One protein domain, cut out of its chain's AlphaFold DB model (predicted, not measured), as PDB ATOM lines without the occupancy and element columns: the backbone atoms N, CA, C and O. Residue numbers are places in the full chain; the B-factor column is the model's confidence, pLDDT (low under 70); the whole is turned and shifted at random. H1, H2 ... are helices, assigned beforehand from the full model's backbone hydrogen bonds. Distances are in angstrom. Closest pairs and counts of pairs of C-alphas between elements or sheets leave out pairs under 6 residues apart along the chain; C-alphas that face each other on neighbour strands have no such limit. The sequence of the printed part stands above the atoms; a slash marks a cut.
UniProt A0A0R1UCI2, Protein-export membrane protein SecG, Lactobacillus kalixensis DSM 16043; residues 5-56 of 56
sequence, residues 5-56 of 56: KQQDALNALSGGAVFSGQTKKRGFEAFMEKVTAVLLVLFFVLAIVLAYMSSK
ATOM      1  N   LYS A   5      13.161 -46.415  -4.671       57.53
ATOM      2  CA  LYS A   5      14.232 -45.738  -5.432       57.53
ATOM      3  C   LYS A   5      14.348 -46.173  -6.902       57.53
ATOM      4  O   LYS A   5      14.770 -45.377  -7.732       57.53
ATOM      5  N   GLN A   6      13.991 -47.418  -7.243       59.25
ATOM      6  CA  GLN A   6      13.936 -47.861  -8.648       59.25
ATOM      7  C   GLN A   6      12.674 -47.356  -9.349       59.25
ATOM      8  O   GLN A   6      12.729 -47.027 -10.532       59.25
ATOM      9  N   GLN A   7      11.564 -47.244  -8.619       59.00
ATOM     10  CA  GLN A   7      10.321 -46.706  -9.157       59.00
ATOM     11  C   GLN A   7      10.452 -45.218  -9.499       59.00
ATOM     12  O   GLN A   7       9.910 -44.791 -10.511       59.00
ATOM     13  N   ASP A   8      11.217 -44.448  -8.720       62.47
ATOM     14  CA  ASP A   8      11.520 -43.044  -9.023       62.47
ATOM     15  C   ASP A   8      12.329 -42.889 -10.320       62.47
ATOM     16  O   ASP A   8      12.005 -42.049 -11.157       62.47
ATOM     17  N   ALA A   9      13.340 -43.740 -10.532       62.47
ATOM     18  CA  ALA A   9      14.128 -43.738 -11.765       62.47
ATOM     19  C   ALA A   9      13.294 -44.172 -12.983       62.47
ATOM     20  O   ALA A   9      13.395 -43.569 -14.052       62.47
ATOM     21  N   LEU A  10      12.429 -45.179 -12.815       65.75
ATOM     22  CA  LEU A  10      11.494 -45.619 -13.853       65.75
ATOM     23  C   LEU A  10      10.412 -44.571 -14.139       65.75
ATOM     24  O   LEU A  10      10.078 -44.362 -15.298       65.75
ATOM     25  N   ASN A  11       9.913 -43.854 -13.133       62.53
ATOM     26  CA  ASN A  11       8.969 -42.748 -13.316       62.53
ATOM     27  C   ASN A  11       9.625 -41.524 -13.972       62.53
ATOM     28  O   ASN A  11       8.972 -40.840 -14.762       62.53
ATOM     29  N   ALA A  12      10.905 -41.256 -13.695       62.91
ATOM     30  CA  ALA A  12      11.675 -40.214 -14.373       62.91
ATOM     31  C   ALA A  12      11.924 -40.561 -15.849       62.91
ATOM     32  O   ALA A  12      11.789 -39.699 -16.714       62.91
ATOM     33  N   LEU A  13      12.221 -41.830 -16.146       65.38
ATOM     34  CA  LEU A  13      12.445 -42.315 -17.509       65.38
ATOM     35  C   LEU A  13      11.138 -42.473 -18.313       65.38
ATOM     36  O   LEU A  13      11.120 -42.201 -19.508       65.38
ATOM     37  N   SER A  14      10.039 -42.875 -17.664       66.75
ATOM     38  CA  SER A  14       8.717 -43.103 -18.278       66.75
ATOM     39  C   SER A  14       7.864 -41.832 -18.409       66.75
ATOM     40  O   SER A  14       6.713 -41.906 -18.839       66.75
ATOM     41  N   GLY A  15       8.383 -40.665 -18.018       59.84
ATOM     42  CA  GLY A  15       7.656 -39.399 -18.127       59.84
ATOM     43  C   GLY A  15       6.563 -39.178 -17.067       59.84
ATOM     44  O   GLY A  15       5.728 -38.290 -17.213       59.84
ATOM     45  N   GLY A  16       6.566 -39.925 -15.961       58.66
ATOM     46  CA  GLY A  16       5.649 -39.697 -14.832       58.66
ATOM     47  C   GLY A  16       5.971 -38.431 -14.023       58.66
ATOM     48  O   GLY A  16       5.113 -37.909 -13.316       58.66
ATOM     49  N   ALA A  17       7.189 -37.900 -14.157       55.09
ATOM     50  CA  ALA A  17       7.643 -36.690 -13.470       55.09
ATOM     51  C   ALA A  17       7.523 -35.400 -14.309       55.09
ATOM     52  O   ALA A  17       7.820 -34.324 -13.795       55.09
ATOM     53  N   VAL A  18       7.092 -35.465 -15.579       55.94
ATOM     54  CA  VAL A  18       7.067 -34.277 -16.461       55.94
ATOM     55  C   VAL A  18       5.789 -33.433 -16.372       55.94
ATOM     56  O   VAL A  18       5.785 -32.321 -16.889       55.94
ATOM     57  N   PHE A  19       4.732 -33.887 -15.682       55.78
ATOM     58  CA  PHE A  19       3.448 -33.159 -15.655       55.78
ATOM     59  C   PHE A  19       2.954 -32.665 -14.287       55.78
ATOM     60  O   PHE A  19       2.100 -31.781 -14.270       55.78
ATOM     61  N   SER A  20       3.463 -33.154 -13.148       59.03
ATOM     62  CA  SER A  20       2.991 -32.678 -11.825       59.03
ATOM     63  C   SER A  20       3.919 -31.656 -11.158       59.03
ATOM     64  O   SER A  20       3.526 -30.966 -10.219       59.03
ATOM     65  N   GLY A  21       5.129 -31.487 -11.687       53.53
ATOM     66  CA  GLY A  21       6.068 -30.464 -11.265       53.53
ATOM     67  C   GLY A  21       5.973 -29.225 -12.139       53.53
ATOM     68  O   GLY A  21       6.940 -28.883 -12.810       53.53
ATOM     69  N   GLN A  22       4.876 -28.467 -12.059       55.28
ATOM     70  CA  GLN A  22       5.022 -27.015 -12.200       55.28
ATOM     71  C   GLN A  22       5.796 -26.494 -10.978       55.28
ATOM     72  O   GLN A  22       5.302 -25.681 -10.198       55.28
ATOM     73  N   THR A  23       7.038 -26.952 -10.783       56.84
ATOM     74  CA  THR A  23       8.032 -26.149 -10.091       56.84
ATOM     75  C   THR A  23       8.109 -24.896 -10.928       56.84
ATOM     76  O   THR A  23       8.667 -24.950 -12.020       56.84
ATOM     77  N   LYS A  24       7.422 -23.833 -10.477       51.16
ATOM     78  CA  LYS A  24       7.472 -22.471 -11.023       51.16
ATOM     79  C   LYS A  24       8.815 -22.324 -11.723       51.16
ATOM     80  O   LYS A  24       9.817 -22.264 -11.008       51.16
ATOM     81  N   LYS A  25       8.841 -22.378 -13.066       55.41
ATOM     82  CA  LYS A  25      10.083 -22.249 -13.834       55.41
ATOM     83  C   LYS A  25      10.746 -21.005 -13.278       55.41
ATOM     84  O   LYS A  25      10.212 -19.902 -13.420       55.41
ATOM     85  N   ARG A  26      11.820 -21.182 -12.505       68.19
ATOM     86  CA  ARG A  26      12.551 -20.055 -11.918       68.19
ATOM     87  C   ARG A  26      12.929 -19.217 -13.131       68.19
ATOM     88  O   ARG A  26      13.371 -19.806 -14.106       68.19
ATOM     89  N   GLY A  27      12.701 -17.901 -13.141       69.50
ATOM     90  CA  GLY A  27      12.793 -17.096 -14.378       69.50
ATOM     91  C   GLY A  27      14.084 -17.312 -15.191       69.50
ATOM     92  O   GLY A  27      14.085 -17.187 -16.409       69.50
ATOM     93  N   PHE A  28      15.151 -17.745 -14.517       72.31
ATOM     94  CA  PHE A  28      16.407 -18.212 -15.092       72.31
ATOM     95  C   PHE A  28      16.298 -19.424 -16.044       72.31
ATOM     96  O   PHE A  28      16.964 -19.453 -17.069       72.31
ATOM     97  N   GLU A  29      15.450 -20.407 -15.748       77.38
ATOM     98  CA  GLU A  29      15.220 -21.588 -16.587       77.38
ATOM     99  C   GLU A  29      14.493 -21.217 -17.882       77.38
ATOM    100  O   GLU A  29      14.923 -21.597 -18.965       77.38
ATOM    101  N   ALA A  30      13.449 -20.386 -17.786       80.00
ATOM    102  CA  ALA A  30      12.757 -19.872 -18.966       80.00
ATOM    103  C   ALA A  30      13.691 -19.007 -19.832       80.00
ATOM    104  O   ALA A  30      13.635 -19.074 -21.057       80.00
ATOM    105  N   PHE A  31      14.582 -18.228 -19.213       85.00
ATOM    106  CA  PHE A  31      15.601 -17.460 -19.927       85.00
ATOM    107  C   PHE A  31      16.610 -18.368 -20.644       85.00
ATOM    108  O   PHE A  31      16.817 -18.209 -21.844       85.00
ATOM    109  N   MET A  32      17.178 -19.354 -19.946       88.12
ATOM    110  CA  MET A  32      18.105 -20.338 -20.520       88.12
ATOM    111  C   MET A  32      17.479 -21.103 -21.690       88.12
ATOM    112  O   MET A  32      18.122 -21.289 -22.723       88.12
ATOM    113  N   GLU A  33      16.212 -21.495 -21.563       88.31
ATOM    114  CA  GLU A  33      15.463 -22.167 -22.625       88.31
ATOM    115  C   GLU A  33      15.301 -21.263 -23.856       88.31
ATOM    116  O   GLU A  33      15.577 -21.689 -24.979       88.31
ATOM    117  N   LYS A  34      14.922 -19.991 -23.663       88.88
ATOM    118  CA  LYS A  34      14.797 -19.029 -24.769       88.88
ATOM    119  C   LYS A  34      16.139 -18.731 -25.430       88.88
ATOM    120  O   LYS A  34      16.202 -18.721 -26.655       88.88
ATOM    121  N   VAL A  35      17.203 -18.536 -24.654       94.62
ATOM    122  CA  VAL A  35      18.560 -18.308 -25.181       94.62
ATOM    123  C   VAL A  35      19.027 -19.509 -25.997       94.62
ATOM    124  O   VAL A  35      19.507 -19.332 -27.114       94.62
ATOM    125  N   THR A  36      18.824 -20.725 -25.488       94.31
ATOM    126  CA  THR A  36      19.192 -21.959 -26.199       94.31
ATOM    127  C   THR A  36      18.403 -22.103 -27.498       94.31
ATOM    128  O   THR A  36      18.989 -22.405 -28.535       94.31
ATOM    129  N   ALA A  37      17.098 -21.822 -27.477       94.75
ATOM    130  CA  ALA A  37      16.271 -21.851 -28.681       94.75
ATOM    131  C   ALA A  37      16.745 -20.829 -29.728       94.75
ATOM    132  O   ALA A  37      16.850 -21.163 -30.907       94.75
ATOM    133  N   VAL A  38      17.079 -19.604 -29.308       96.75
ATOM    134  CA  VAL A  38      17.598 -18.559 -30.205       96.75
ATOM    135  C   VAL A  38      18.956 -18.951 -30.788       96.75
ATOM    136  O   VAL A  38      19.142 -18.838 -32.000       96.75
ATOM    137  N   LEU A  39      19.887 -19.454 -29.965       97.00
ATOM    138  CA  LEU A  39      21.193 -19.927 -30.440       97.00
ATOM    139  C   LEU A  39      21.045 -21.067 -31.449       97.00
ATOM    140  O   LEU A  39      21.746 -21.077 -32.457       97.00
ATOM    141  N   LEU A  40      20.134 -22.006 -31.192       97.25
ATOM    142  CA  LEU A  40      19.887 -23.140 -32.077       97.25
ATOM    143  C   LEU A  40      19.363 -22.661 -33.432       97.25
ATOM    144  O   LEU A  40      19.909 -23.043 -34.466       97.25
ATOM    145  N   VAL A  41      18.355 -21.785 -33.446       97.62
ATOM    146  CA  VAL A  41      17.824 -21.218 -34.696       97.62
ATOM    147  C   VAL A  41      18.921 -20.482 -35.462       97.62
ATOM    148  O   VAL A  41      19.099 -20.727 -36.655       97.62
ATOM    149  N   LEU A  42      19.697 -19.633 -34.784       97.44
ATOM    150  CA  LEU A  42      20.790 -18.894 -35.413       97.44
ATOM    151  C   LEU A  42      21.852 -19.837 -35.994       97.44
ATOM    152  O   LEU A  42      22.297 -19.635 -37.122       97.44
ATOM    153  N   PHE A  43      22.219 -20.887 -35.258       96.75
ATOM    154  CA  PHE A  43      23.177 -21.892 -35.705       96.75
ATOM    155  C   PHE A  43      22.716 -22.586 -36.988       96.75
ATOM    156  O   PHE A  43      23.481 -22.650 -37.946       96.75
ATOM    157  N   PHE A  44      21.468 -23.056 -37.045       96.56
ATOM    158  CA  PHE A  44      20.954 -23.727 -38.241       96.56
ATOM    159  C   PHE A  44      20.826 -22.781 -39.432       96.56
ATOM    160  O   PHE A  44      21.166 -23.170 -40.548       96.56
ATOM    161  N   VAL A  45      20.396 -21.537 -39.213       97.31
ATOM    162  CA  VAL A  45      20.348 -20.527 -40.278       97.31
ATOM    163  C   VAL A  45      21.744 -20.295 -40.853       97.31
ATOM    164  O   VAL A  45      21.925 -20.384 -42.066       97.31
ATOM    165  N   LEU A  46      22.744 -20.067 -39.998       96.44
ATOM    166  CA  LEU A  46      24.127 -19.878 -40.437       96.44
ATOM    167  C   LEU A  46      24.687 -21.129 -41.119       96.44
ATOM    168  O   LEU A  46      25.341 -21.008 -42.150       96.44
ATOM    169  N   ALA A  47      24.402 -22.319 -40.593       95.88
ATOM    170  CA  ALA A  47      24.840 -23.579 -41.183       95.88
ATOM    171  C   ALA A  47      24.260 -23.783 -42.590       95.88
ATOM    172  O   ALA A  47      24.997 -24.161 -43.496       95.88
ATOM    173  N   ILE A  48      22.974 -23.486 -42.802       95.69
ATOM    174  CA  ILE A  48      22.326 -23.581 -44.119       95.69
ATOM    175  C   ILE A  48      22.910 -22.549 -45.085       95.69
ATOM    176  O   ILE A  48      23.234 -22.890 -46.222       95.69
ATOM    177  N   VAL A  49      23.074 -21.299 -44.640       96.06
ATOM    178  CA  VAL A  49      23.678 -20.235 -45.455       96.06
ATOM    179  C   VAL A  49      25.097 -20.619 -45.871       96.06
ATOM    180  O   VAL A  49      25.440 -20.511 -47.049       96.06
ATOM    181  N   LEU A  50      25.903 -21.118 -44.932       94.81
ATOM    182  CA  LEU A  50      27.270 -21.548 -45.203       94.81
ATOM    183  C   LEU A  50      27.304 -22.773 -46.119       94.81
ATOM    184  O   LEU A  50      28.102 -22.801 -47.048       94.81
ATOM    185  N   ALA A  51      26.423 -23.755 -45.915       94.56
ATOM    186  CA  ALA A  51      26.324 -24.930 -46.776       94.56
ATOM    187  C   ALA A  51      25.943 -24.547 -48.212       94.56
ATOM    188  O   ALA A  51      26.539 -25.060 -49.156       94.56
ATOM    189  N   TYR A  52      25.005 -23.612 -48.390       94.12
ATOM    190  CA  TYR A  52      24.622 -23.113 -49.711       94.12
ATOM    191  C   TYR A  52      25.759 -22.333 -50.376       94.12
ATOM    192  O   TYR A  52      26.038 -22.539 -51.554       94.12
ATOM    193  N   MET A  53      26.446 -21.470 -49.620       91.94
ATOM    194  CA  MET A  53      27.575 -20.692 -50.131       91.94
ATOM    195  C   MET A  53      28.796 -21.564 -50.443       91.94
ATOM    196  O   MET A  53      29.488 -21.297 -51.411       91.94
ATOM    197  N   SER A  54      29.043 -22.612 -49.654       84.50
ATOM    198  CA  SER A  54      30.135 -23.567 -49.870       84.50
ATOM    199  C   SER A  54      29.842 -24.581 -50.978       84.50
ATOM    200  O   SER A  54      30.768 -25.238 -51.442       84.50
ATOM    201  N   SER A  55      28.574 -24.759 -51.360       74.94
ATOM    202  CA  SER A  55      28.171 -25.670 -52.444       74.94
ATOM    203  C   SER A  55      28.125 -24.983 -53.813       74.94
ATOM    204  O   SER A  55      27.693 -25.601 -54.787       74.94
ATOM    205  N   LYS A  56      28.523 -23.710 -53.885       54.25
ATOM    206  CA  LYS A  56      28.617 -22.912 -55.107       54.25
ATOM    207  C   LYS A  56      30.078 -22.612 -55.410       54.25
ATOM    208  O   LYS A  56      30.412 -22.610 -56.612       54.25
TER     209      LYS A  56
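This is residues 5 to 56 of the 56 residues of the protein "Protein-export membrane protein SecG" of Lactobacillus kalixensis DSM 16043 (UniProt A0A0R1UCI2). A short helix, H1, is followed by a winding link and then one long, straight helix, H2; the two helices do not pack on each other, and there is no shared core. The printed part has 52 residues, two named helices in the order H1, H2, and no named strand; the class is all helix. The whole is extended, with a radius of gyration of the C-alphas of 18.5 A and spans of 56 by 26 by 14 A.

H1, residues 5 to 13, begins at C-alpha 5 (14.232, -45.738, -5.432). H2, residues 27 to 54, is 40.0 A from first to last C-alpha and ends at C-alpha 54 (30.135, -23.567, -49.870).

H1 and H2 are apart, with no C-alpha of the one within 8 A of the other. Residues 18 to 56, of which 27 to 54 belong to H2, stand free. Every O i to N i+4 pair is within hydrogen-bond range in H2, and 4 of 5 in H1.

The C-alphas of Lys 5 and Lys 56, the two farthest apart, are 56.5 A apart. The printed part has no cut. The link from H1 to H2, residues 14 to 26, is long. Model confidence is under 70 at residues 5 to 27 and residue 56.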